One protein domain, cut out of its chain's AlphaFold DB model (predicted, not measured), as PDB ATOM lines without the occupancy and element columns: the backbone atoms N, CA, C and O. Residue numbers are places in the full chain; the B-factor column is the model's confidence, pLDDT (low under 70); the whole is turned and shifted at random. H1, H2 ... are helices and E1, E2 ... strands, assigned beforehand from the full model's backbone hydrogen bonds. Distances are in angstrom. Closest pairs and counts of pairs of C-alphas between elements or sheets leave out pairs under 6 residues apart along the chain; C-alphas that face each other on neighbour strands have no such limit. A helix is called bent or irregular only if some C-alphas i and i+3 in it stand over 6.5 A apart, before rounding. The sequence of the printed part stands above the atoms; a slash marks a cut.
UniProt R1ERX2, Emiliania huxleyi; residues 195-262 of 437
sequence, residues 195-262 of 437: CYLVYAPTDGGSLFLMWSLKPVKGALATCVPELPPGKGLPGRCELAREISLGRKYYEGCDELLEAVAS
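What this domain is: This is residues 195 to 262 of the 437 residues of a protein of Emiliania huxleyi (UniProt R1ERX2). A strongly twisted antiparallel sheet of four strands forms a wall, and one helix, H1, packs along one face of it, over the inner strands E1 and E2; no named helix covers the other face. A long link, residues 225 to 235, runs from the edge strand E3 to the other edge strand, the short E4. The printed part has 68 residues, with four named strands and one named helix in the order E1 E2 E3 E4 H1; the sheet's order is E3 E1 E2 E4, and the class is mixed, helices and strands. The whole is compact, with a radius of gyration of the C-alphas of 11.6 A and spans of 32 by 22 by 19 A.

How they stand to each other: The inner strands are E1, residues 195 to 200, and E2, residues 206 to 212, a hairpin with a tight link and 146 degrees between their directions. N 198 and O 208 are 2.9 A apart, within hydrogen-bond range, as are N 208 and O 198 at 2.8 A. The edge strand E3, residues 219 to 224, is the antiparallel neighbour of E1 at 165 degrees, with N 197 and O 221 within hydrogen-bond range at 2.9 A. At the other edge, E4, residues 236 to 238, is antiparallel to E2 at 154 degrees, with N 209 and O 237 within hydrogen-bond range at 2.8 A. From edge to edge the strands' lines turn by 66 degrees. H1, residues 247 to 261, is on the sheet at a height over the sheet of 9.2 A, in two layers, a helix layer on one face of a sheet. It lies over E1 and E2 and runs along the strands, at 17 degrees to E1 on the local plane. The closest C-alphas of E2 and H1 are those of Leu 207 and Gly 252, 6.5 A apart; for E1 and H1 they are those of Leu 197 and Leu 256, 7.5 A apart. In H1 every O i to N i+4 pair is within hydrogen-bond range.

Where its parts are: E1 begins at C-alpha 195, (75.475, 82.440, -24.449), and is 15.9 A long. E2 is 18.5 A long, E3 13.3 A and E4 6.8 A. H1 is 21.3 A long, from C-alpha 247 at (67.324, 62.145, -25.007) to C-alpha 261 at (71.755, 80.454, -35.026), and is not bent.

The domain as a whole: The two C-alphas farthest apart, those of Lys 231 and Leu 245, are 33.4 A apart. The printed part has no cut. The link from E3 to E4 is long, with 11 residues, and those from E2 to E3 and from E4 to H1 are short. The mean pLDDT of the printed part is 92.2, and no printed residue is under 70.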
ATOM      1  N   CYS A 195      76.573  83.314 -24.818       95.88
ATOM      2  CA  CYS A 195      75.475  82.440 -24.449       95.88
ATOM      3  C   CYS A 195      76.025  81.213 -23.713       95.88
ATOM      4  O   CYS A 195      76.967  80.574 -24.179       95.88
ATOM      5  N   TYR A 196      75.444  80.896 -22.560       96.88
ATOM      6  CA  TYR A 196      75.889  79.829 -21.668       96.88
ATOM      7  C   TYR A 196      74.768  78.813 -21.476       96.88
ATOM      8  O   TYR A 196      73.645  79.189 -21.136       96.88
ATOM      9  N   LEU A 197      75.087  77.531 -21.646       97.44
ATOM     10  CA  LEU A 197      74.188  76.431 -21.314       97.44
ATOM     11  C   LEU A 197      74.399  76.034 -19.849       97.44
ATOM     12  O   LEU A 197      75.469  75.546 -19.491       97.44
ATOM     13  N   VAL A 198      73.393  76.235 -19.001       97.44
ATOM     14  CA  VAL A 198      73.472  75.979 -17.553       97.44
ATOM     15  C   VAL A 198      72.476  74.896 -17.159       97.44
ATOM     16  O   VAL A 198      71.279  75.039 -17.398       97.44
ATOM     17  N   TYR A 199      72.950  73.834 -16.511       96.75
ATOM     18  CA  TYR A 199      72.084  72.834 -15.886       96.75
ATOM     19  C   TYR A 199      71.757  73.236 -14.445       96.75
ATOM     20  O   TYR A 199      72.653  73.597 -13.682       96.75
ATOM     21  N   ALA A 200      70.485  73.147 -14.056       96.06
ATOM     22  CA  ALA A 200      70.063  73.233 -12.661       96.06
ATOM     23  C   ALA A 200      69.395  71.909 -12.246       96.06
ATOM     24  O   ALA A 200      68.502  71.454 -12.958       96.06
ATOM     25  N   PRO A 201      69.760  71.303 -11.100       95.06
ATOM     26  CA  PRO A 201      69.227  70.006 -10.662       95.06
ATOM     27  C   PRO A 201      67.801  70.070 -10.074       95.06
ATOM     28  O   PRO A 201      67.290  69.064  -9.589       95.06
ATOM     29  N   THR A 202      67.161  71.242 -10.081       91.25
ATOM     30  CA  THR A 202      65.766  71.437  -9.657       91.25
ATOM     31  C   THR A 202      64.794  70.689 -10.570       91.25
ATOM     32  O   THR A 202      65.066  70.538 -11.757       91.25
ATOM     33  N   ASP A 203      63.656  70.248 -10.028       88.31
ATOM     34  CA  ASP A 203      62.519  69.691 -10.784       88.31
ATOM     35  C   ASP A 203      62.879  68.534 -11.744       88.31
ATOM     36  O   ASP A 203      62.351  68.408 -12.848       88.31
ATOM     37  N   GLY A 204      63.810  67.672 -11.316       90.56
ATOM     38  CA  GLY A 204      64.300  66.543 -12.117       90.56
ATOM     39  C   GLY A 204      65.348  66.922 -13.170       90.56
ATOM     40  O   GLY A 204      65.626  66.117 -14.055       90.56
ATOM     41  N   GLY A 205      65.918  68.125 -13.079       95.31
ATOM     42  CA  GLY A 205      66.939  68.649 -13.977       95.31
ATOM     43  C   GLY A 205      66.348  69.517 -15.087       95.31
ATOM     44  O   GLY A 205      65.527  69.046 -15.867       95.31
ATOM     45  N   SER A 206      66.813  70.760 -15.212       96.81
ATOM     46  CA  SER A 206      66.455  71.668 -16.312       96.81
ATOM     47  C   SER A 206      67.697  72.283 -16.955       96.81
ATOM     48  O   SER A 206      68.653  72.639 -16.261       96.81
ATOM     49  N   LEU A 207      67.663  72.455 -18.278       97.19
ATOM     50  CA  LEU A 207      68.678  73.180 -19.048       97.19
ATOM     51  C   LEU A 207      68.203  74.606 -19.327       97.19
ATOM     52  O   LEU A 207      67.096  74.825 -19.817       97.19
ATOM     53  N   PHE A 208      69.076  75.573 -19.058       97.00
ATOM     54  CA  PHE A 208      68.817  76.990 -19.254       97.00
ATOM     55  C   PHE A 208      69.808  77.613 -20.231       97.00
ATOM     56  O   PHE A 208      71.022  77.466 -20.093       97.00
ATOM     57  N   LEU A 209      69.259  78.376 -21.169       96.38
ATOM     58  CA  LEU A 209      69.956  79.329 -22.019       96.38
ATOM     59  C   LEU A 209      70.173  80.613 -21.205       96.38
ATOM     60  O   LEU A 209      69.196  81.252 -20.808       96.38
ATOM     61  N   MET A 210      71.417  81.012 -20.938       96.00
ATOM     62  CA  MET A 210      71.700  82.240 -20.187       96.00
ATOM     63  C   MET A 210      72.605  83.192 -20.971       96.00
ATOM     64  O   MET A 210      73.689  82.820 -21.414       96.00
ATOM     65  N   TRP A 211      72.162  84.438 -21.132       94.81
ATOM     66  CA  TRP A 211      72.869  85.483 -21.873       94.81
ATOM     67  C   TRP A 211      73.622  86.395 -20.906       94.81
ATOM     68  O   TRP A 211      73.011  87.017 -20.037       94.81
ATOM     69  N   SER A 212      74.949  86.487 -21.037       94.56
ATOM     70  CA  SER A 212      75.782  87.233 -20.084       94.56
ATOM     71  C   SER A 212      77.029  87.852 -20.723       94.56
ATOM     72  O   SER A 212      77.668  87.268 -21.596       94.56
ATOM     73  N   LEU A 213      77.408  89.036 -20.231       93.56
ATOM     74  CA  LEU A 213      78.694  89.697 -20.508       93.56
ATOM     75  C   LEU A 213      79.835  89.184 -19.607       93.56
ATOM     76  O   LEU A 213      80.995  89.513 -19.831       93.56
ATOM     77  N   LYS A 214      79.509  88.415 -18.560       95.25
ATOM     78  CA  LYS A 214      80.456  87.843 -17.590       95.25
ATOM     79  C   LYS A 214      80.449  86.307 -17.670       95.25
ATOM     80  O   LYS A 214      79.362  85.743 -17.825       95.25
ATOM     81  N   PRO A 215      81.605  85.632 -17.522       95.38
ATOM     82  CA  PRO A 215      81.691  84.174 -17.563       95.38
ATOM     83  C   PRO A 215      80.844  83.520 -16.470       95.38
ATOM     84  O   PRO A 215      80.912  83.898 -15.297       95.38
ATOM     85  N   VAL A 216      80.050  82.526 -16.863       96.38
ATOM     86  CA  VAL A 216      79.144  81.796 -15.970       96.38
ATOM     87  C   VAL A 216      79.846  80.546 -15.445       96.38
ATOM     88  O   VAL A 216      80.155  79.627 -16.199       96.38
ATOM     89  N   LYS A 217      80.088  80.496 -14.131       96.00
ATOM     90  CA  LYS A 217      80.645  79.305 -13.472       96.00
ATOM     91  C   LYS A 217      79.627  78.159 -13.525       96.00
ATOM     92  O   LYS A 217      78.461  78.375 -13.209       96.00
ATOM     93  N   GLY A 218      80.073  76.958 -13.898       95.56
ATOM     94  CA  GLY A 218      79.211  75.773 -14.013       95.56
ATOM     95  C   GLY A 218      78.368  75.694 -15.294       95.56
ATOM     96  O   GLY A 218      77.426  74.907 -15.345       95.56
ATOM     97  N   ALA A 219      78.674  76.486 -16.327       97.06
ATOM     98  CA  ALA A 219      78.096  76.282 -17.654       97.06
ATOM     99  C   ALA A 219      78.704  75.038 -18.336       97.06
ATOM    100  O   ALA A 219      79.922  74.870 -18.343       97.06
ATOM    101  N   LEU A 220      77.857  74.193 -18.933       96.12
ATOM    102  CA  LEU A 220      78.243  72.968 -19.652       96.12
ATOM    103  C   LEU A 220      78.765  73.253 -21.071       96.12
ATOM    104  O   LEU A 220      79.592  72.524 -21.614       96.12
ATOM    105  N   ALA A 221      78.284  74.331 -21.687       96.19
ATOM    106  CA  ALA A 221      78.747  74.805 -22.983       96.19
ATOM    107  C   ALA A 221      78.718  76.334 -23.023       96.19
ATOM    108  O   ALA A 221      77.892  76.967 -22.359       96.19
ATOM    109  N   THR A 222      79.617  76.921 -23.814       96.44
ATOM    110  CA  THR A 222      79.631  78.360 -24.102       96.44
ATOM    111  C   THR A 222      79.654  78.583 -25.611       96.44
ATOM    112  O   THR A 222      80.501  78.033 -26.318       96.44
ATOM    113  N   CYS A 223      78.735  79.418 -26.088       95.12
ATOM    114  CA  CYS A 223      78.601  79.815 -27.484       95.12
ATOM    115  C   CYS A 223      78.846  81.323 -27.602       95.12
ATOM    116  O   CYS A 223      78.261  82.115 -26.857       95.12
ATOM    117  N   VAL A 224      79.662  81.736 -28.573       93.88
ATOM    118  CA  VAL A 224      79.862  83.153 -28.910       93.88
ATOM    119  C   VAL A 224      79.194  83.420 -30.262       93.88
ATOM    120  O   VAL A 224      79.777  83.080 -31.290       93.88
ATOM    121  N   PRO A 225      77.965  83.966 -30.301       90.69
ATOM    122  CA  PRO A 225      77.293  84.253 -31.563       90.69
ATOM    123  C   PRO A 225      77.896  85.478 -32.258       90.69
ATOM    124  O   PRO A 225      78.316  86.442 -31.616       90.69
ATOM    125  N   GLU A 226      77.871  85.464 -33.590       88.75
ATOM    126  CA  GLU A 226      78.263  86.608 -34.426       88.75
ATOM    127  C   GLU A 226      77.343  87.821 -34.222       88.75
ATOM    128  O   GLU A 226      77.788  88.969 -34.266       88.75
ATOM    129  N   LEU A 227      76.052  87.557 -34.001       87.06
ATOM    130  CA  LEU A 227      75.018  88.563 -33.785       87.06
ATOM    131  C   LEU A 227      74.700  88.681 -32.287       87.06
ATOM    132  O   LEU A 227      74.479  87.660 -31.631       87.06
ATOM    133  N   PRO A 228      74.629  89.903 -31.727       82.38
ATOM    134  CA  PRO A 228      74.249  90.090 -30.334       82.38
ATOM    135  C   PRO A 228      72.785  89.674 -30.097       82.38
ATOM    136  O   PRO A 228      71.959  89.777 -31.010       82.38
ATOM    137  N   PRO A 229      72.429  89.262 -28.865       85.69
ATOM    138  CA  PRO A 229      71.048  88.950 -28.510       85.69
ATOM    139  C   PRO A 229      70.121  90.144 -28.771       85.69
ATOM    140  O   PRO A 229      70.434  91.287 -28.425       85.69
ATOM    141  N   GLY A 230      68.950  89.875 -29.356       83.50
ATOM    142  CA  GLY A 230      67.913  90.881 -29.574       83.50
ATOM    143  C   GLY A 230      67.498  91.585 -28.275       83.50
ATOM    144  O   GLY A 230      67.334  90.952 -27.227       83.50
ATOM    145  N   LYS A 231      67.305  92.911 -28.344       82.88
ATOM    146  CA  LYS A 231      66.859  93.726 -27.202       82.88
ATOM    147  C   LYS A 231      65.560  93.153 -26.621       82.88
ATOM    148  O   LYS A 231      64.587  92.986 -27.349       82.88
ATOM    149  N   GLY A 232      65.544  92.896 -25.313       77.81
ATOM    150  CA  GLY A 232      64.384  92.336 -24.611       77.81
ATOM    151  C   GLY A 232      64.367  90.809 -24.476       77.81
ATOM    152  O   GLY A 232      63.398  90.281 -23.939       77.81
ATOM    153  N   LEU A 233      65.416  90.093 -24.902       71.69
ATOM    154  CA  LEU A 233      65.587  88.691 -24.507       71.69
ATOM    155  C   LEU A 233      65.696  88.562 -22.974       71.69
ATOM    156  O   LEU A 233      66.439  89.331 -22.356       71.69
ATOM    157  N   PRO A 234      64.989  87.605 -22.339       74.31
ATOM    158  CA  PRO A 234      65.151  87.350 -20.915       74.31
ATOM    159  C   PRO A 234      66.565  86.818 -20.657       74.31
ATOM    160  O   PRO A 234      67.044  85.938 -21.371       74.31
ATOM    161  N   GLY A 235      67.233  87.332 -19.619       86.00
ATOM    162  CA  GLY A 235      68.625  86.964 -19.319       86.00
ATOM    163  C   GLY A 235      68.828  85.465 -19.071       86.00
ATOM    164  O   GLY A 235      69.913  84.952 -19.327       86.00
ATOM    165  N   ARG A 236      67.771  84.765 -18.637       94.12
ATOM    166  CA  ARG A 236      67.679  83.308 -18.499       94.12
ATOM    167  C   ARG A 236      66.393  82.821 -19.176       94.12
ATOM    168  O   ARG A 236      65.309  83.300 -18.853       94.12
ATOM    169  N   CYS A 237      66.532  81.868 -20.085       94.56
ATOM    170  CA  CYS A 237      65.480  81.163 -20.812       94.56
ATOM    171  C   CYS A 237      65.603  79.665 -20.482       94.56
ATOM    172  O   CYS A 237      66.708  79.178 -20.244       94.56
ATOM    173  N   GLU A 238      64.490  78.941 -20.390       95.50
ATOM    174  CA  GLU A 238      64.483  77.500 -20.100       95.50
ATOM    175  C   GLU A 238      64.234  76.714 -21.388       95.50
ATOM    176  O   GLU A 238      63.266  76.999 -22.089       95.50
ATOM    177  N   LEU A 239      65.111  75.759 -21.693       95.50
ATOM    178  CA  LEU A 239      65.038  74.940 -22.903       95.50
ATOM    179  C   LEU A 239      64.249  73.658 -22.588       95.50
ATOM    180  O   LEU A 239      63.047  73.568 -22.830       95.50
ATOM    181  N   ALA A 240      64.889  72.715 -21.892       95.38
ATOM    182  CA  ALA A 240      64.299  71.434 -21.513       95.38
ATOM    183  C   ALA A 240      64.119  71.285 -19.988       95.38
ATOM    184  O   ALA A 240      64.910  71.812 -19.203       95.38
ATOM    185  N   ARG A 241      63.089  70.519 -19.590       95.69
ATOM    186  CA  ARG A 241      62.698  70.185 -18.203       95.69
ATOM    187  C   ARG A 241      62.690  68.680 -17.945       95.69
ATOM    188  O   ARG A 241      62.448  67.900 -18.866       95.69
ATOM    189  N   GLU A 242      62.842  68.290 -16.679       94.25
ATOM    190  CA  GLU A 242      62.899  66.901 -16.193       94.25
ATOM    191  C   GLU A 242      63.896  66.065 -17.023       94.25
ATOM    192  O   GLU A 242      63.548  65.062 -17.658       94.25
ATOM    193  N   ILE A 243      65.132  66.554 -17.106       92.44
ATOM    194  CA  ILE A 243      66.227  65.985 -17.892       92.44
ATOM    195  C   ILE A 243      66.829  64.807 -17.123       92.44
ATOM    196  O   ILE A 243      67.961  64.824 -16.641       92.44
ATOM    197  N   SER A 244      66.048  63.731 -17.073       83.19
ATOM    198  CA  SER A 244      66.584  62.391 -16.909       83.19
ATOM    199  C   SER A 244      67.643  62.145 -17.992       83.19
ATOM    200  O   SER A 244      67.405  62.357 -19.186       83.19
ATOM    201  N   LEU A 245      68.842  61.756 -17.547       73.06
ATOM    202  CA  LEU A 245      70.050  61.629 -18.369       73.06
ATOM    203  C   LEU A 245      69.773  60.799 -19.633       73.06
ATOM    204  O   LEU A 245      69.480  59.607 -19.555       73.06
ATOM    205  N   GLY A 246      69.845  61.442 -20.802       84.81
ATOM    206  CA  GLY A 246      69.436  60.843 -22.070       84.81
ATOM    207  C   GLY A 246      68.840  61.862 -23.040       84.81
ATOM    208  O   GLY A 246      69.273  63.009 -23.101       84.81
ATOM    209  N   ARG A 247      67.844  61.432 -23.824       91.50
ATOM    210  CA  ARG A 247      67.324  62.145 -25.007       91.50
ATOM    211  C   ARG A 247      67.005  63.636 -24.786       91.50
ATOM    212  O   ARG A 247      67.412  64.448 -25.611       91.50
ATOM    213  N   LYS A 248      66.355  63.999 -23.674       94.19
ATOM    214  CA  LYS A 248      65.980  65.395 -23.364       94.19
ATOM    215  C   LYS A 248      67.176  66.352 -23.250       94.19
ATOM    216  O   LYS A 248      67.024  67.541 -23.508       94.19
ATOM    217  N   TYR A 249      68.359  65.851 -22.881       94.88
ATOM    218  CA  TYR A 249      69.585  66.655 -22.845       94.88
ATOM    219  C   TYR A 249      69.978  67.109 -24.256       94.88
ATOM    220  O   TYR A 249      70.240  68.288 -24.479       94.88
ATOM    221  N   TYR A 250      69.957  66.181 -25.216       95.25
ATOM    222  CA  TYR A 250      70.261  66.461 -26.618       95.25
ATOM    223  C   TYR A 250      69.199  67.354 -27.263       95.25
ATOM    224  O   TYR A 250      69.558  68.284 -27.970       95.25
ATOM    225  N   GLU A 251      67.915  67.160 -26.942       95.00
ATOM    226  CA  GLU A 251      66.842  68.058 -27.403       95.00
ATOM    227  C   GLU A 251      67.056  69.501 -26.892       95.00
ATOM    228  O   GLU A 251      66.946  70.445 -27.669       95.00
ATOM    229  N   GLY A 252      67.492  69.684 -25.638       95.31
ATOM    230  CA  GLY A 252      67.911  70.997 -25.124       95.31
ATOM    231  C   GLY A 252      69.205  71.551 -25.749       95.31
ATOM    232  O   GLY A 252      69.398  72.764 -25.778       95.31
ATOM    233  N   CYS A 253      70.091  70.699 -26.277       95.44
ATOM    234  CA  CYS A 253      71.271  71.134 -27.035       95.44
ATOM    235  C   CYS A 253      70.912  71.558 -28.472       95.44
ATOM    236  O   CYS A 253      71.457  72.544 -28.963       95.44
ATOM    237  N   ASP A 254      69.966  70.875 -29.120       95.38
ATOM    238  CA  ASP A 254      69.430  71.276 -30.425       95.38
ATOM    239  C   ASP A 254      68.718  72.643 -30.317       95.38
ATOM    240  O   ASP A 254      68.958  73.536 -31.131       95.38
ATOM    241  N   GLU A 255      67.916  72.858 -29.264       95.06
ATOM    242  CA  GLU A 255      67.270  74.153 -28.995       95.06
ATOM    243  C   GLU A 255      68.278  75.278 -28.687       95.06
ATOM    244  O   GLU A 255      68.081  76.410 -29.134       95.06
ATOM    245  N   LEU A 256      69.387  74.988 -27.991       95.31
ATOM    246  CA  LEU A 256      70.507  75.929 -27.820       95.31
ATOM    247  C   LEU A 256      71.086  76.357 -29.179       95.31
ATOM    248  O   LEU A 256      71.356  77.541 -29.386       95.31
ATOM    249  N   LEU A 257      71.285  75.414 -30.103       94.25
ATOM    250  CA  LEU A 257      71.827  75.715 -31.428       94.25
ATOM    251  C   LEU A 257      70.830  76.515 -32.282       94.25
ATOM    252  O   LEU A 257      71.240  77.481 -32.926       94.25
ATOM    253  N   GLU A 258      69.527  76.210 -32.234       93.44
ATOM    254  CA  GLU A 258      68.492  77.013 -32.910       93.44
ATOM    255  C   GLU A 258      68.390  78.437 -32.320       93.44
ATOM    256  O   GLU A 258      68.262  79.408 -33.073       93.44
ATOM    257  N   ALA A 259      68.543  78.586 -30.998       91.31
ATOM    258  CA  ALA A 259      68.579  79.875 -30.300       91.31
ATOM    259  C   ALA A 259      69.789  80.744 -30.686       91.31
ATOM    260  O   ALA A 259      69.670  81.963 -30.821       91.31
ATOM    261  N   VAL A 260      70.961  80.120 -30.854       91.75
ATOM    262  CA  VAL A 260      72.223  80.787 -31.212       91.75
ATOM    263  C   VAL A 260      72.276  81.126 -32.706       91.75
ATOM    264  O   VAL A 260      72.693  82.227 -33.064       91.75
ATOM    265  N   ALA A 261      71.814  80.226 -33.580       91.19
ATOM    266  CA  ALA A 261      71.755  80.454 -35.026       91.19
ATOM    267  C   ALA A 261      70.613  81.402 -35.439       91.19
ATOM    268  O   ALA A 261      70.711  82.095 -36.453       91.19
ATOM    269  N   SER A 262      69.529  81.458 -34.657       88.50
ATOM    270  CA  SER A 262      68.421  82.390 -34.861       88.50
ATOM    271  C   SER A 262      68.066  83.133 -33.561       88.50
ATOM    272  O   SER A 262      67.114  82.756 -32.878       88.50
TER     273      SER A 262